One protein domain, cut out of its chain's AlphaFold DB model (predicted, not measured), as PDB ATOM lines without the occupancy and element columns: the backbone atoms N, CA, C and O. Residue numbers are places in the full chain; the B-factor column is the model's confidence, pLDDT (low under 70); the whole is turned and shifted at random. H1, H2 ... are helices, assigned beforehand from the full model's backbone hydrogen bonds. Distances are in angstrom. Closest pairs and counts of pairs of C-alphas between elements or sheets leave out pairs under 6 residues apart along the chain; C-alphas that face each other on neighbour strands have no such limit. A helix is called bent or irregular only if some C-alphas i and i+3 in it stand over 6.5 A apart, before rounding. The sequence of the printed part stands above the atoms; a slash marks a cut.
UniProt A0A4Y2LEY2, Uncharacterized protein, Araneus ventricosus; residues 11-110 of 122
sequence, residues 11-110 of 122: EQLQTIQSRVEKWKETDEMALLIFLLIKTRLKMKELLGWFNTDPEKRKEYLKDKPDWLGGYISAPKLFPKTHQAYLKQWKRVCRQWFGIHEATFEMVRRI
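Overview. This is residues 11 to 110 of the 122 residues of an uncharacterized protein of Araneus ventricosus (UniProt A0A4Y2LEY2). The longest helix, H7, runs crosswise by H2, which sits in the middle of the domain with H1 and H8 packed on it. Short helices H4, H5 and H6 form a smaller group at the other end of the long axis from H1 and H7, and H3 packs on H2 toward that group. The printed part has 100 residues with eight named helices, H1 to H8 in order along the chain, and no named strand; the class is all helix. It is compact, with a radius of gyration of the C-alphas of 13.1 A, yet elongated in outline, spanning 39 by 24 by 24 A.

Arrangement. H7, residues 82 to 97, only just touches H2, residues 28 to 38, with 3 pairs of C-alphas within 8 A. It does so with residues 85 to 89 alone; the closest C-alphas are those of Met 29 and Tyr 85, 7.3 A apart, and the lines are about perpendicular at 85 degrees. H2 is the hub, touching four helices. H1, residues 11 to 23, touches it at a steep tilt of 55 degrees, opposite ways, the C-alphas of Val 20 and Ala 30 being closest at 4.5 A. H8, residues 105 to 110, touches H2 at a steep tilt of 39 degrees, the same way, closest at Ile 37 and Arg 108, C-alphas 5.8 A apart. H3, residues 43 to 46, touches H2, with the C-alphas of Leu 36 and Met 43 closest at 7.3 A. H4, residues 49 to 52, and H5, residues 54 to 60, touch only at the corner, closest at the C-alphas of Phe 50 and Arg 57, 5.3 A. H5 touches H6, residues 69 to 73, closest at the C-alphas of Pro 54 and Ser 73, 5.7 A. H4, H5 and H6 are each apart from H2. In H1, H2, H5 and H7 every O i to N i+4 pair is within hydrogen-bond range; H6 has 0 of 1 and H8 0 of 2, with 1 of 2 and 1 of 3 O i to N i+3 pairs within range, and H3 and H4 are too short for an O i to N i+4 pair.

Along the chain. H7 measures 21.6 A from C-alpha 82 at (109.846, 115.098, 167.664) to C-alpha 97. H1 measures 18.4 A from C-alpha 11 at (133.415, 125.196, 172.323), and H2 15.2 A. H8 measures 10.0 A and ends at C-alpha 110, (123.587, 131.299, 172.126). H6 and H8 are only just irregular: C-alphas 70 and 73 are 6.9 A apart, and C-alphas 107 and 110 are 7.0 A apart.

Size, cuts and confidence. The two C-alphas farthest apart, those of Glu 55 and Gly 98, are 39.2 A apart. The printed part has no cut and no long link; the links from H1 through to H5 are tight. Mean pLDDT of the printed part is 89.4, and residues 109 to 110 are under 70.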
ATOM      1  N   GLU A  11     132.634 126.171 173.102       87.25
ATOM      2  CA  GLU A  11     133.415 125.196 172.323       87.25
ATOM      3  C   GLU A  11     132.560 124.031 171.800       87.25
ATOM      4  O   GLU A  11     132.667 123.620 170.639       87.25
ATOM      5  N   GLN A  12     131.665 123.501 172.640       88.50
ATOM      6  CA  GLN A  12     130.729 122.447 172.243       88.50
ATOM      7  C   GLN A  12     129.778 122.953 171.161       88.50
ATOM      8  O   GLN A  12     129.481 122.241 170.204       88.50
ATOM      9  N   LEU A  13     129.326 124.197 171.282       88.25
ATOM     10  CA  LEU A  13     128.455 124.831 170.306       88.25
ATOM     11  C   LEU A  13     129.166 125.097 168.986       88.25
ATOM     12  O   LEU A  13     128.598 124.795 167.940       88.25
ATOM     13  N   GLN A  14     130.405 125.579 169.019       89.38
ATOM     14  CA  GLN A  14     131.232 125.742 167.826       89.38
ATOM     15  C   GLN A  14     131.465 124.392 167.133       89.38
ATOM     16  O   GLN A  14     131.347 124.285 165.912       89.38
ATOM     17  N   THR A  15     131.701 123.334 167.913       91.69
ATOM     18  CA  THR A  15     131.817 121.963 167.399       91.69
ATOM     19  C   THR A  15     130.523 121.508 166.729       91.69
ATOM     20  O   THR A  15     130.561 120.953 165.628       91.69
ATOM     21  N   ILE A  16     129.369 121.747 167.362       92.44
ATOM     22  CA  ILE A  16     128.060 121.437 166.779       92.44
ATOM     23  C   ILE A  16     127.882 122.217 165.478       92.44
ATOM     24  O   ILE A  16     127.599 121.593 164.463       92.44
ATOM     25  N   GLN A  17     128.099 123.535 165.485       91.69
ATOM     26  CA  GLN A  17     127.964 124.405 164.315       91.69
ATOM     27  C   GLN A  17     128.829 123.931 163.146       91.69
ATOM     28  O   GLN A  17     128.307 123.725 162.055       91.69
ATOM     29  N   SER A  18     130.119 123.689 163.382       92.88
ATOM     30  CA  SER A  18     131.051 123.210 162.354       92.88
ATOM     31  C   SER A  18     130.598 121.880 161.748       92.88
ATOM     32  O   SER A  18     130.597 121.708 160.528       92.88
ATOM     33  N   ARG A  19     130.154 120.937 162.587       93.00
ATOM     34  CA  ARG A  19     129.688 119.631 162.111       93.00
ATOM     35  C   ARG A  19     128.381 119.745 161.341       93.00
ATOM     36  O   ARG A  19     128.280 119.188 160.256       93.00
ATOM     37  N   VAL A  20     127.384 120.449 161.866       93.31
ATOM     38  CA  VAL A  20     126.088 120.526 161.181       93.31
ATOM     39  C   VAL A  20     126.188 121.303 159.876       93.31
ATOM     40  O   VAL A  20     125.564 120.893 158.910       93.31
ATOM     41  N   GLU A  21     127.034 122.333 159.797       91.81
ATOM     42  CA  GLU A  21     127.314 123.037 158.539       91.81
ATOM     43  C   GLU A  21     127.899 122.086 157.485       91.81
ATOM     44  O   GLU A  21     127.460 122.100 156.340       91.81
ATOM     45  N   LYS A  22     128.829 121.208 157.884       92.44
ATOM     46  CA  LYS A  22     129.460 120.229 156.987       92.44
ATOM     47  C   LYS A  22     128.491 119.160 156.468       92.44
ATOM     48  O   LYS A  22     128.659 118.694 155.349       92.44
ATOM     49  N   TRP A  23     127.530 118.730 157.285       92.00
ATOM     50  CA  TRP A  23     126.702 117.549 156.996       92.00
ATOM     51  C   TRP A  23     125.234 117.865 156.669       92.00
ATOM     52  O   TRP A  23     124.490 116.939 156.356       92.00
ATOM     53  N   LYS A  24     124.799 119.134 156.718       91.44
ATOM     54  CA  LYS A  24     123.385 119.536 156.534       91.44
ATOM     55  C   LYS A  24     122.748 119.076 155.219       91.44
ATOM     56  O   LYS A  24     121.532 118.971 155.153       91.44
ATOM     57  N   GLU A  25     123.532 118.808 154.180       88.81
ATOM     58  CA  GLU A  25     123.007 118.384 152.872       88.81
ATOM     59  C   GLU A  25     122.757 116.872 152.792       88.81
ATOM     60  O   GLU A  25     121.894 116.421 152.036       88.81
ATOM     61  N   THR A  26     123.492 116.094 153.591       88.88
ATOM     62  CA  THR A  26     123.520 114.624 153.531       88.88
ATOM     63  C   THR A  26     122.923 113.950 154.764       88.88
ATOM     64  O   THR A  26     122.546 112.784 154.698       88.88
ATOM     65  N   ASP A  27     122.860 114.647 155.901       90.44
ATOM     66  CA  ASP A  27     122.318 114.127 157.156       90.44
ATOM     67  C   ASP A  27     121.126 114.971 157.628       90.44
ATOM     68  O   ASP A  27     121.231 116.153 157.955       90.44
ATOM     69  N   GLU A  28     119.966 114.321 157.693       91.38
ATOM     70  CA  GLU A  28     118.693 114.926 158.096       91.38
ATOM     71  C   GLU A  28     118.752 115.546 159.504       91.38
ATOM     72  O   GLU A  28     118.151 116.590 159.763       91.38
ATOM     73  N   MET A  29     119.480 114.917 160.432       92.88
ATOM     74  CA  MET A  29     119.607 115.413 161.801       92.88
ATOM     75  C   MET A  29     120.501 116.656 161.849       92.88
ATOM     76  O   MET A  29     120.186 117.614 162.556       92.88
ATOM     77  N   ALA A  30     121.589 116.662 161.081       92.75
ATOM     78  CA  ALA A  30     122.453 117.816 160.903       92.75
ATOM     79  C   ALA A  30     121.665 118.991 160.326       92.75
ATOM     80  O   ALA A  30     121.750 120.085 160.881       92.75
ATOM     81  N   LEU A  31     120.825 118.763 159.310       93.12
ATOM     82  CA  LEU A  31     119.953 119.802 158.762       93.12
ATOM     83  C   LEU A  31     119.005 120.372 159.823       93.12
ATOM     84  O   LEU A  31     118.884 121.587 159.968       93.12
ATOM     85  N   LEU A  32     118.359 119.502 160.601       93.94
ATOM     86  CA  LEU A  32     117.434 119.918 161.653       93.94
ATOM     87  C   LEU A  32     118.118 120.805 162.703       93.94
ATOM     88  O   LEU A  32     117.590 121.857 163.071       93.94
ATOM     89  N   ILE A  33     119.297 120.401 163.183       93.75
ATOM     90  CA  ILE A  33     120.064 121.174 164.170       93.75
ATOM     91  C   ILE A  33     120.614 122.464 163.556       93.75
ATOM     92  O   ILE A  33     120.568 123.511 164.202       93.75
ATOM     93  N   PHE A  34     121.091 122.421 162.313       93.69
ATOM     94  CA  PHE A  34     121.530 123.602 161.575       93.69
ATOM     95  C   PHE A  34     120.411 124.648 161.513       93.69
ATOM     96  O   PHE A  34     120.617 125.793 161.918       93.69
ATOM     97  N   LEU A  35     119.199 124.249 161.114       92.44
ATOM     98  CA  LEU A  35     118.050 125.150 161.068       92.44
ATOM     99  C   LEU A  35     117.643 125.645 162.459       92.44
ATOM    100  O   LEU A  35     117.316 126.820 162.602       92.44
ATOM    101  N   LEU A  36     117.702 124.810 163.500       91.75
ATOM    102  CA  LEU A  36     117.457 125.249 164.882       91.75
ATOM    103  C   LEU A  36     118.426 126.341 165.350       91.75
ATOM    104  O   LEU A  36     118.032 127.205 166.131       91.75
ATOM    105  N   ILE A  37     119.687 126.275 164.920       90.00
ATOM    106  CA  ILE A  37     120.726 127.239 165.299       90.00
ATOM    107  C   ILE A  37     120.598 128.524 164.477       90.00
ATOM    108  O   ILE A  37     120.729 129.626 165.012       90.00
ATOM    109  N   LYS A  38     120.378 128.387 163.168       89.19
ATOM    110  CA  LYS A  38     120.400 129.499 162.212       89.19
ATOM    111  C   LYS A  38     119.075 130.261 162.152       89.19
ATOM    112  O   LYS A  38     119.073 131.455 161.861       89.19
ATOM    113  N   THR A  39     117.956 129.604 162.445       87.94
ATOM    114  CA  THR A  39     116.629 130.234 162.493       87.94
ATOM    115  C   THR A  39     116.232 130.585 163.928       87.94
ATOM    116  O   THR A  39     116.800 130.095 164.903       87.94
ATOM    117  N   ARG A  40     115.206 131.429 164.083       84.31
ATOM    118  CA  ARG A  40     114.600 131.698 165.401       84.31
ATOM    119  C   ARG A  40     113.514 130.686 165.774       84.31
ATOM    120  O   ARG A  40     112.930 130.805 166.852       84.31
ATOM    121  N   LEU A  41     113.267 129.689 164.929       89.81
ATOM    122  CA  LEU A  41     112.162 128.750 165.074       89.81
ATOM    123  C   LEU A  41     112.383 127.781 166.238       89.81
ATOM    124  O   LEU A  41     113.501 127.358 166.539       89.81
ATOM    125  N   LYS A  42     111.292 127.423 166.914       90.25
ATOM    126  CA  LYS A  42     111.258 126.316 167.878       90.25
ATOM    127  C   LYS A  42     111.071 124.992 167.142       90.25
ATOM    128  O   LYS A  42     110.543 124.958 166.034       90.25
ATOM    129  N   MET A  43     111.355 123.875 167.811       90.56
ATOM    130  CA  MET A  43     111.105 122.543 167.236       90.56
ATOM    131  C   MET A  43     109.661 122.321 166.773       90.56
ATOM    132  O   MET A  43     109.440 121.668 165.758       90.56
ATOM    133  N   LYS A  44     108.675 122.890 167.479       91.38
ATOM    134  CA  LYS A  44     107.261 122.825 167.072       91.38
ATOM    135  C   LYS A  44     107.010 123.526 165.732       91.38
ATOM    136  O   LYS A  44     106.182 123.068 164.957       91.38
ATOM    137  N   GLU A  45     107.701 124.631 165.473       93.50
ATOM    138  CA  GLU A  45     107.569 125.388 164.227       93.50
ATOM    139  C   GLU A  45     108.332 124.697 163.096       93.50
ATOM    140  O   GLU A  45     107.763 124.498 162.025       93.50
ATOM    141  N   LEU A  46     109.562 124.239 163.376       93.38
ATOM    142  CA  LEU A  46     110.395 123.502 162.422       93.38
ATOM    143  C   LEU A  46     109.743 122.213 161.943       93.38
ATOM    144  O   LEU A  46     109.750 121.963 160.748       93.38
ATOM    145  N   LEU A  47     109.167 121.413 162.846       94.19
ATOM    146  CA  LEU A  47     108.459 120.178 162.486       94.19
ATOM    147  C   LEU A  47     106.995 120.408 162.079       94.19
ATOM    148  O   LEU A  47     106.351 119.471 161.608       94.19
ATOM    149  N   GLY A  48     106.478 121.622 162.279       93.94
ATOM    150  CA  GLY A  48     105.113 122.030 161.957       93.94
ATOM    151  C   GLY A  48     105.033 122.694 160.587       93.94
ATOM    152  O   GLY A  48     105.287 122.052 159.568       93.94
ATOM    153  N   TRP A  49     104.677 123.984 160.563       94.69
ATOM    154  CA  TRP A  49     104.474 124.722 159.314       94.69
ATOM    155  C   TRP A  49     105.733 124.730 158.444       94.69
ATOM    156  O   TRP A  49     105.636 124.521 157.245       94.69
ATOM    157  N   PHE A  50     106.926 124.867 159.031       94.00
ATOM    158  CA  PHE A  50     108.157 124.927 158.243       94.00
ATOM    159  C   PHE A  50     108.416 123.604 157.511       94.00
ATOM    160  O   PHE A  50     108.858 123.596 156.368       94.00
ATOM    161  N   ASN A  51     108.091 122.472 158.137       94.38
ATOM    162  CA  ASN A  51     108.221 121.150 157.535       94.38
ATOM    163  C   ASN A  51     107.168 120.873 156.454       94.38
ATOM    164  O   ASN A  51     107.457 120.151 155.510       94.38
ATOM    165  N   THR A  52     105.952 121.398 156.610       93.25
ATOM    166  CA  THR A  52     104.768 120.952 155.849       93.25
ATOM    167  C   THR A  52     104.265 121.950 154.813       93.25
ATOM    168  O   THR A  52     103.519 121.553 153.927       93.25
ATOM    169  N   ASP A  53     104.684 123.212 154.897       93.50
ATOM    170  CA  ASP A  53     104.274 124.292 154.000       93.50
ATOM    171  C   ASP A  53     105.500 124.829 153.235       93.50
ATOM    172  O   ASP A  53     106.259 125.648 153.768       93.50
ATOM    173  N   PRO A  54     105.757 124.333 152.009       92.00
ATOM    174  CA  PRO A  54     106.902 124.757 151.207       92.00
ATOM    175  C   PRO A  54     106.853 126.235 150.816       92.00
ATOM    176  O   PRO A  54     107.901 126.869 150.747       92.00
ATOM    177  N   GLU A  55     105.668 126.801 150.585       92.25
ATOM    178  CA  GLU A  55     105.533 128.199 150.162       92.25
ATOM    179  C   GLU A  55     105.879 129.141 151.313       92.25
ATOM    180  O   GLU A  55     106.744 130.009 151.178       92.25
ATOM    181  N   LYS A  56     105.331 128.883 152.501       93.44
ATOM    182  CA  LYS A  56     105.682 129.647 153.701       93.44
ATOM    183  C   LYS A  56     107.147 129.471 154.097       93.44
ATOM    184  O   LYS A  56     107.781 130.388 154.620       93.44
ATOM    185  N   ARG A  57     107.718 128.289 153.851       93.31
ATOM    186  CA  ARG A  57     109.147 128.022 154.057       93.31
ATOM    187  C   ARG A  57     110.024 128.838 153.108       93.31
ATOM    188  O   ARG A  57     110.999 129.428 153.572       93.31
ATOM    189  N   LYS A  58     109.684 128.882 151.815       90.69
ATOM    190  CA  LYS A  58     110.365 129.721 150.816       90.69
ATOM    191  C   LYS A  58     110.311 131.187 151.220       90.69
ATOM    192  O   LYS A  58     111.343 131.844 151.219       90.69
ATOM    193  N   GLU A  59     109.143 131.671 151.636       92.56
ATOM    194  CA  GLU A  59     108.970 133.048 152.102       92.56
ATOM    195  C   GLU A  59     109.854 133.353 153.321       92.56
ATOM    196  O   GLU A  59     110.565 134.358 153.341       92.56
ATOM    197  N   TYR A  60     109.878 132.459 154.315       92.06
ATOM    198  CA  TYR A  60     110.710 132.622 155.511       92.06
ATOM    199  C   TYR A  60     112.214 132.644 155.201       92.06
ATOM    200  O   TYR A  60     112.980 133.321 155.886       92.06
ATOM    201  N   LEU A  61     112.645 131.893 154.187       90.69
ATOM    202  CA  LEU A  61     114.044 131.785 153.768       90.69
ATOM    203  C   LEU A  61     114.380 132.619 152.530       90.69
ATOM    204  O   LEU A  61     115.437 132.400 151.941       90.69
ATOM    205  N   LYS A  62     113.540 133.584 152.142       88.62
ATOM    206  CA  LYS A  62     113.736 134.379 150.918       88.62
ATOM    207  C   LYS A  62     115.115 135.046 150.834       88.62
ATOM    208  O   LYS A  62     115.705 135.099 149.764       88.62
ATOM    209  N   ASP A  63     115.653 135.477 151.975       87.75
ATOM    210  CA  ASP A  63     116.957 136.142 152.065       87.75
ATOM    211  C   ASP A  63     118.122 135.149 152.222       87.75
ATOM    212  O   ASP A  63     119.285 135.552 152.254       87.75
ATOM    213  N   LYS A  64     117.827 133.851 152.397       86.81
ATOM    214  CA  LYS A  64     118.799 132.779 152.684       86.81
ATOM    215  C   LYS A  64     118.419 131.436 152.031       86.81
ATOM    216  O   LYS A  64     118.313 130.425 152.735       86.81
ATOM    217  N   PRO A  65     118.225 131.389 150.702       79.56
ATOM    218  CA  PRO A  65     117.809 130.172 150.003       79.56
ATOM    219  C   PRO A  65     118.827 129.023 150.138       79.56
ATOM    220  O   PRO A  65     118.445 127.856 150.263       79.56
ATOM    221  N   ASP A  66     120.118 129.351 150.241       84.56
ATOM    222  CA  ASP A  66     121.226 128.386 150.343       84.56
ATOM    223  C   ASP A  66     121.214 127.561 151.640       84.56
ATOM    224  O   ASP A  66     121.948 126.586 151.789       84.56
ATOM    225  N   TRP A  67     120.386 127.930 152.619       86.25
ATOM    226  CA  TRP A  67     120.246 127.168 153.861       86.25
ATOM    227  C   TRP A  67     119.546 125.825 153.668       86.25
ATOM    228  O   TRP A  67     119.790 124.906 154.448       86.25
ATOM    229  N   LEU A  68     118.694 125.716 152.650       85.88
ATOM    230  CA  LEU A  68     118.045 124.465 152.261       85.88
ATOM    231  C   LEU A  68     118.487 123.973 150.885       85.88
ATOM    232  O   LEU A  68     118.298 122.791 150.599       85.88
ATOM    233  N   GLY A  69     119.035 124.845 150.034       83.31
ATOM    234  CA  GLY A  69     119.423 124.486 148.673       83.31
ATOM    235  C   GLY A  69     118.272 123.791 147.941       83.31
ATOM    236  O   GLY A  69     117.144 124.289 147.911       83.31
ATOM    237  N   GLY A  70     118.526 122.585 147.422       79.75
ATOM    238  CA  GLY A  70     117.519 121.778 146.720       79.75
ATOM    239  C   GLY A  70     116.308 121.362 147.567       79.75
ATOM    240  O   GLY A  70     115.244 121.075 147.017       79.75
ATOM    241  N   TYR A  71     116.408 121.381 148.899       84.62
ATOM    242  CA  TYR A  71     115.303 121.009 149.788       84.62
ATOM    243  C   TYR A  71     114.263 122.123 149.977       84.62
ATOM    244  O   TYR A  71     113.223 121.894 150.604       84.62
ATOM    245  N   ILE A  72     114.493 123.330 149.450       84.56
ATOM    246  CA  ILE A  72     113.587 124.467 149.663       84.56
ATOM    247  C   ILE A  72     112.166 124.181 149.149       84.56
ATOM    248  O   ILE A  72     111.189 124.521 149.813       84.56
ATOM    249  N   SER A  73     112.060 123.456 148.034       83.94
ATOM    250  CA  SER A  73     110.796 123.057 147.404       83.94
ATOM    251  C   SER A  73     110.307 121.672 147.836       83.94
ATOM    252  O   SER A  73     109.306 121.190 147.311       83.94
ATOM    253  N   ALA A  74     110.991 121.004 148.773       88.06
ATOM    254  CA  ALA A  74     110.588 119.674 149.214       88.06
ATOM    255  C   ALA A  74     109.214 119.733 149.909       88.06
ATOM    256  O   ALA A  74     109.042 120.546 150.826       88.06
ATOM    257  N   PRO A  75     108.256 118.853 149.563       88.06
ATOM    258  CA  PRO A  75     106.929 118.857 150.183       88.06
ATOM    259  C   PRO A  75     107.001 118.590 151.691       88.06
ATOM    260  O   PRO A  75     106.203 119.118 152.459       88.06
ATOM    261  N   LYS A  76     107.998 117.809 152.126       91.00
ATOM    262  CA  LYS A  76     108.288 117.519 153.530       91.00
ATOM    263  C   LYS A  76     109.795 117.393 153.739       91.00
ATOM    264  O   LYS A  76     110.452 116.718 152.954       91.00
ATOM    265  N   LEU A  77     110.327 118.015 154.789       90.12
ATOM    266  CA  LEU A  77     111.757 117.958 155.146       90.12
ATOM    267  C   LEU A  77     112.074 116.846 156.146       90.12
ATOM    268  O   LEU A  77     113.066 116.141 156.023       90.12
ATOM    269  N   PHE A  78     111.224 116.713 157.159       94.19
ATOM    270  CA  PHE A  78     111.451 115.910 158.348       94.19
ATOM    271  C   PHE A  78     110.312 114.895 158.493       94.19
ATOM    272  O   PHE A  78     109.208 115.249 158.926       94.19
ATOM    273  N   PRO A  79     110.520 113.626 158.108       92.00
ATOM    274  CA  PRO A  79     109.487 112.600 158.166       92.00
ATOM    275  C   PRO A  79     109.215 112.091 159.587       92.00
ATOM    276  O   PRO A  79     108.122 111.577 159.833       92.00
ATOM    277  N   LYS A  80     110.169 112.222 160.520       93.31
ATOM    278  CA  LYS A  80     110.094 111.604 161.855       93.31
ATOM    279  C   LYS A  80     109.386 112.492 162.884       93.31
ATOM    280  O   LYS A  80     109.202 113.692 162.703       93.31
ATOM    281  N   THR A  81     109.004 111.892 164.010       91.56
ATOM    282  CA  THR A  81     108.393 112.614 165.134       91.56
ATOM    283  C   THR A  81     109.435 113.361 165.968       91.56
ATOM    284  O   THR A  81     110.613 113.001 166.005       91.56
ATOM    285  N   HIS A  82     108.988 114.363 166.730       92.75
ATOM    286  CA  HIS A  82     109.846 115.098 167.664       92.75
ATOM    287  C   HIS A  82     110.593 114.167 168.641       92.75
ATOM    288  O   HIS A  82     111.787 114.344 168.872       92.75
ATOM    289  N   GLN A  83     109.924 113.141 169.181       92.19
ATOM    290  CA  GLN A  83     110.553 112.193 170.108       92.19
ATOM    291  C   GLN A  83     111.649 111.351 169.442       92.19
ATOM    292  O   GLN A  83     112.683 111.097 170.065       92.19
ATOM    293  N   ALA A  84     111.455 110.947 168.182       94.00
ATOM    294  CA  ALA A  84     112.466 110.213 167.427       94.00
ATOM    295  C   ALA A  84     113.731 111.062 167.233       94.00
ATOM    296  O   ALA A  84     114.832 110.604 167.549       94.00
ATOM    297  N   TYR A  85     113.565 112.326 166.827       94.50
ATOM    298  CA  TYR A  85     114.675 113.272 166.715       94.50
ATOM    299  C   TYR A  85     115.351 113.532 168.060       94.50
ATOM    300  O   TYR A  85     116.575 113.530 168.137       94.50
ATOM    301  N   LEU A  86     114.589 113.696 169.147       92.44
ATOM    302  CA  LEU A  86     115.163 113.913 170.477       92.44
ATOM    303  C   LEU A  86     115.994 112.709 170.943       92.44
ATOM    304  O   LEU A  86     117.073 112.877 171.509       92.44
ATOM    305  N   LYS A  87     115.522 111.483 170.689       93.69
ATOM    306  CA  LYS A  87     116.263 110.253 171.004       93.69
ATOM    307  C   LYS A  87     117.563 110.173 170.204       93.69
ATOM    308  O   LYS A  87     118.594 109.804 170.768       93.69
ATOM    309  N   GLN A  88     117.527 110.528 168.920       93.31
ATOM    310  CA  GLN A  88     118.719 110.595 168.074       93.31
ATOM    311  C   GLN A  88     119.687 111.680 168.567       93.31
ATOM    312  O   GLN A  88     120.869 111.396 168.739       93.31
ATOM    313  N   TRP A  89     119.186 112.869 168.909       92.75
ATOM    314  CA  TRP A  89     119.991 113.963 169.453       92.75
ATOM    315  C   TRP A  89     120.737 113.564 170.721       92.75
ATOM    316  O   TRP A  89     121.950 113.722 170.803       92.75
ATOM    317  N   LYS A  90     120.038 112.954 171.684       92.44
ATOM    318  CA  LYS A  90     120.656 112.463 172.924       92.44
ATOM    319  C   LYS A  90     121.785 111.471 172.660       92.44
ATOM    320  O   LYS A  90     122.804 111.516 173.343       92.44
ATOM    321  N   ARG A  91     121.636 110.592 171.663       93.00
ATOM    322  CA  ARG A  91     122.703 109.661 171.262       93.00
ATOM    323  C   ARG A  91     123.913 110.408 170.702       93.00
ATOM    324  O   ARG A  91     125.024 110.121 171.135       93.00
ATOM    325  N   VAL A  92     123.694 111.383 169.819       91.75
ATOM    326  CA  VAL A  92     124.762 112.222 169.248       91.75
ATOM    327  C   VAL A  92     125.498 112.990 170.348       91.75
ATOM    328  O   VAL A  92     126.720 112.913 170.439       91.75
ATOM    329  N   CYS A  93     124.778 113.659 171.249       91.00
ATOM    330  CA  CYS A  93     125.392 114.410 172.346       91.00
ATOM    331  C   CYS A  93     126.144 113.518 173.335       91.00
ATOM    332  O   CYS A  93     127.185 113.922 173.854       91.00
ATOM    333  N   ARG A  94     125.654 112.299 173.582       91.88
ATOM    334  CA  ARG A  94     126.375 111.316 174.393       91.88
ATOM    335  C   ARG A  94     127.676 110.896 173.717       91.88
ATOM    336  O   ARG A  94     128.694 110.828 174.390       91.88
ATOM    337  N   GLN A  95     127.648 110.641 172.411       91.12
ATOM    338  CA  GLN A  95     128.834 110.243 171.652       91.12
ATOM    339  C   GLN A  95     129.872 111.363 171.551       91.12
ATOM    340  O   GLN A  95     131.060 111.092 171.657       91.12
ATOM    341  N   TRP A  96     129.445 112.607 171.334       89.44
ATOM    342  CA  TRP A  96     130.374 113.718 171.111       89.44
ATOM    343  C   TRP A  96     130.886 114.338 172.411       89.44
ATOM    344  O   TRP A  96     132.028 114.777 172.459       89.44
ATOM    345  N   PHE A  97     130.048 114.389 173.449       88.31
ATOM    346  CA  PHE A  97     130.314 115.190 174.649       88.31
ATOM    347  C   PHE A  97     130.067 114.443 175.966       88.31
ATOM    348  O   PHE A  97     130.196 115.036 177.033       88.31
ATOM    349  N   GLY A  98     129.636 113.176 175.931       86.56
ATOM    350  CA  GLY A  98     129.264 112.436 177.143       86.56
ATOM    351  C   GLY A  98     127.987 112.947 177.829       86.56
ATOM    352  O   GLY A  98     127.758 112.664 179.003       86.56
ATOM    353  N   ILE A  99     127.133 113.707 177.132       86.38
ATOM    354  CA  ILE A  99     125.914 114.300 177.710       86.38
ATOM    355  C   ILE A  99     124.705 113.383 177.486       86.38
ATOM    356  O   ILE A  99     124.296 113.138 176.353       86.38
ATOM    357  N   HIS A 100     124.083 112.926 178.576       84.44
ATOM    358  CA  HIS A 100     122.943 111.998 178.539       84.44
ATOM    359  C   HIS A 100     121.575 112.691 178.426       84.44
ATOM    360  O   HIS A 100     120.646 112.154 177.820       84.44
ATOM    361  N   GLU A 101     121.446 113.899 178.975       84.19
ATOM    362  CA  GLU A 101     120.174 114.627 179.081       84.19
ATOM    363  C   GLU A 101     120.072 115.793 178.093       84.19
ATOM    364  O   GLU A 101     119.530 116.852 178.400       84.19
ATOM    365  N   ALA A 102     120.598 115.606 176.880       85.56
ATOM    366  CA  ALA A 102     120.560 116.650 175.867       85.56
ATOM    367  C   ALA A 102     119.125 116.976 175.417       85.56
ATOM    368  O   ALA A 102     118.278 116.091 175.249       85.56
ATOM    369  N   THR A 103     118.871 118.260 175.173       88.50
ATOM    370  CA  THR A 103     117.623 118.776 174.599       88.50
ATOM    371  C   THR A 103     117.927 119.707 173.426       88.50
ATOM    372  O   THR A 103     119.056 120.174 173.270       88.50
ATOM    373  N   PHE A 104     116.926 119.991 172.590       88.62
ATOM    374  CA  PHE A 104     117.073 120.945 171.485       88.62
ATOM    375  C   PHE A 104     117.220 122.398 171.956       88.62
ATOM    376  O   PHE A 104     117.864 123.200 171.292       88.62
ATOM    377  N   GLU A 105     116.680 122.760 173.122       85.12
ATOM    378  CA  GLU A 105     116.801 124.135 173.631       85.12
ATOM    379  C   GLU A 105     118.238 124.480 174.053       85.12
ATOM    380  O   GLU A 105     118.622 125.650 174.047       85.12
ATOM    381  N   MET A 106     119.065 123.470 174.347       85.00
ATOM    382  CA  MET A 106     120.472 123.669 174.699       85.00
ATOM    383  C   MET A 106     121.287 124.294 173.561       85.00
ATOM    384  O   MET A 106     122.230 125.024 173.849       85.00
ATOM    385  N   VAL A 107     120.923 124.059 172.291       83.25
ATOM    386  CA  VAL A 107     121.622 124.666 171.138       83.25
ATOM    387  C   VAL A 107     121.129 126.074 170.793       83.25
ATOM    388  O   VAL A 107     121.834 126.811 170.113       83.25
ATOM    389  N   ARG A 108     119.947 126.488 171.272       72.81
ATOM    390  CA  ARG A 108     119.347 127.794 170.931       72.81
ATOM    391  C   ARG A 108     119.812 128.948 171.819       72.81
ATOM    392  O   ARG A 108     119.710 130.103 171.410       72.81
ATOM    393  N   ARG A 109     120.313 128.670 173.029       61.09
ATOM    394  CA  ARG A 109     120.616 129.708 174.038       61.09
ATOM    395  C   ARG A 109     121.785 130.645 173.698       61.09
ATOM    396  O   ARG A 109     121.917 131.657 174.372       61.09
ATOM    397  N   ILE A 110     122.546 130.383 172.635       53.00
ATOM    398  CA  ILE A 110     123.587 131.299 172.126       53.00
ATOM    399  C   ILE A 110     122.984 132.634 171.677       53.00
ATOM    400  O   ILE A 110     123.505 133.699 171.972       53.00
TER     401      ILE A 110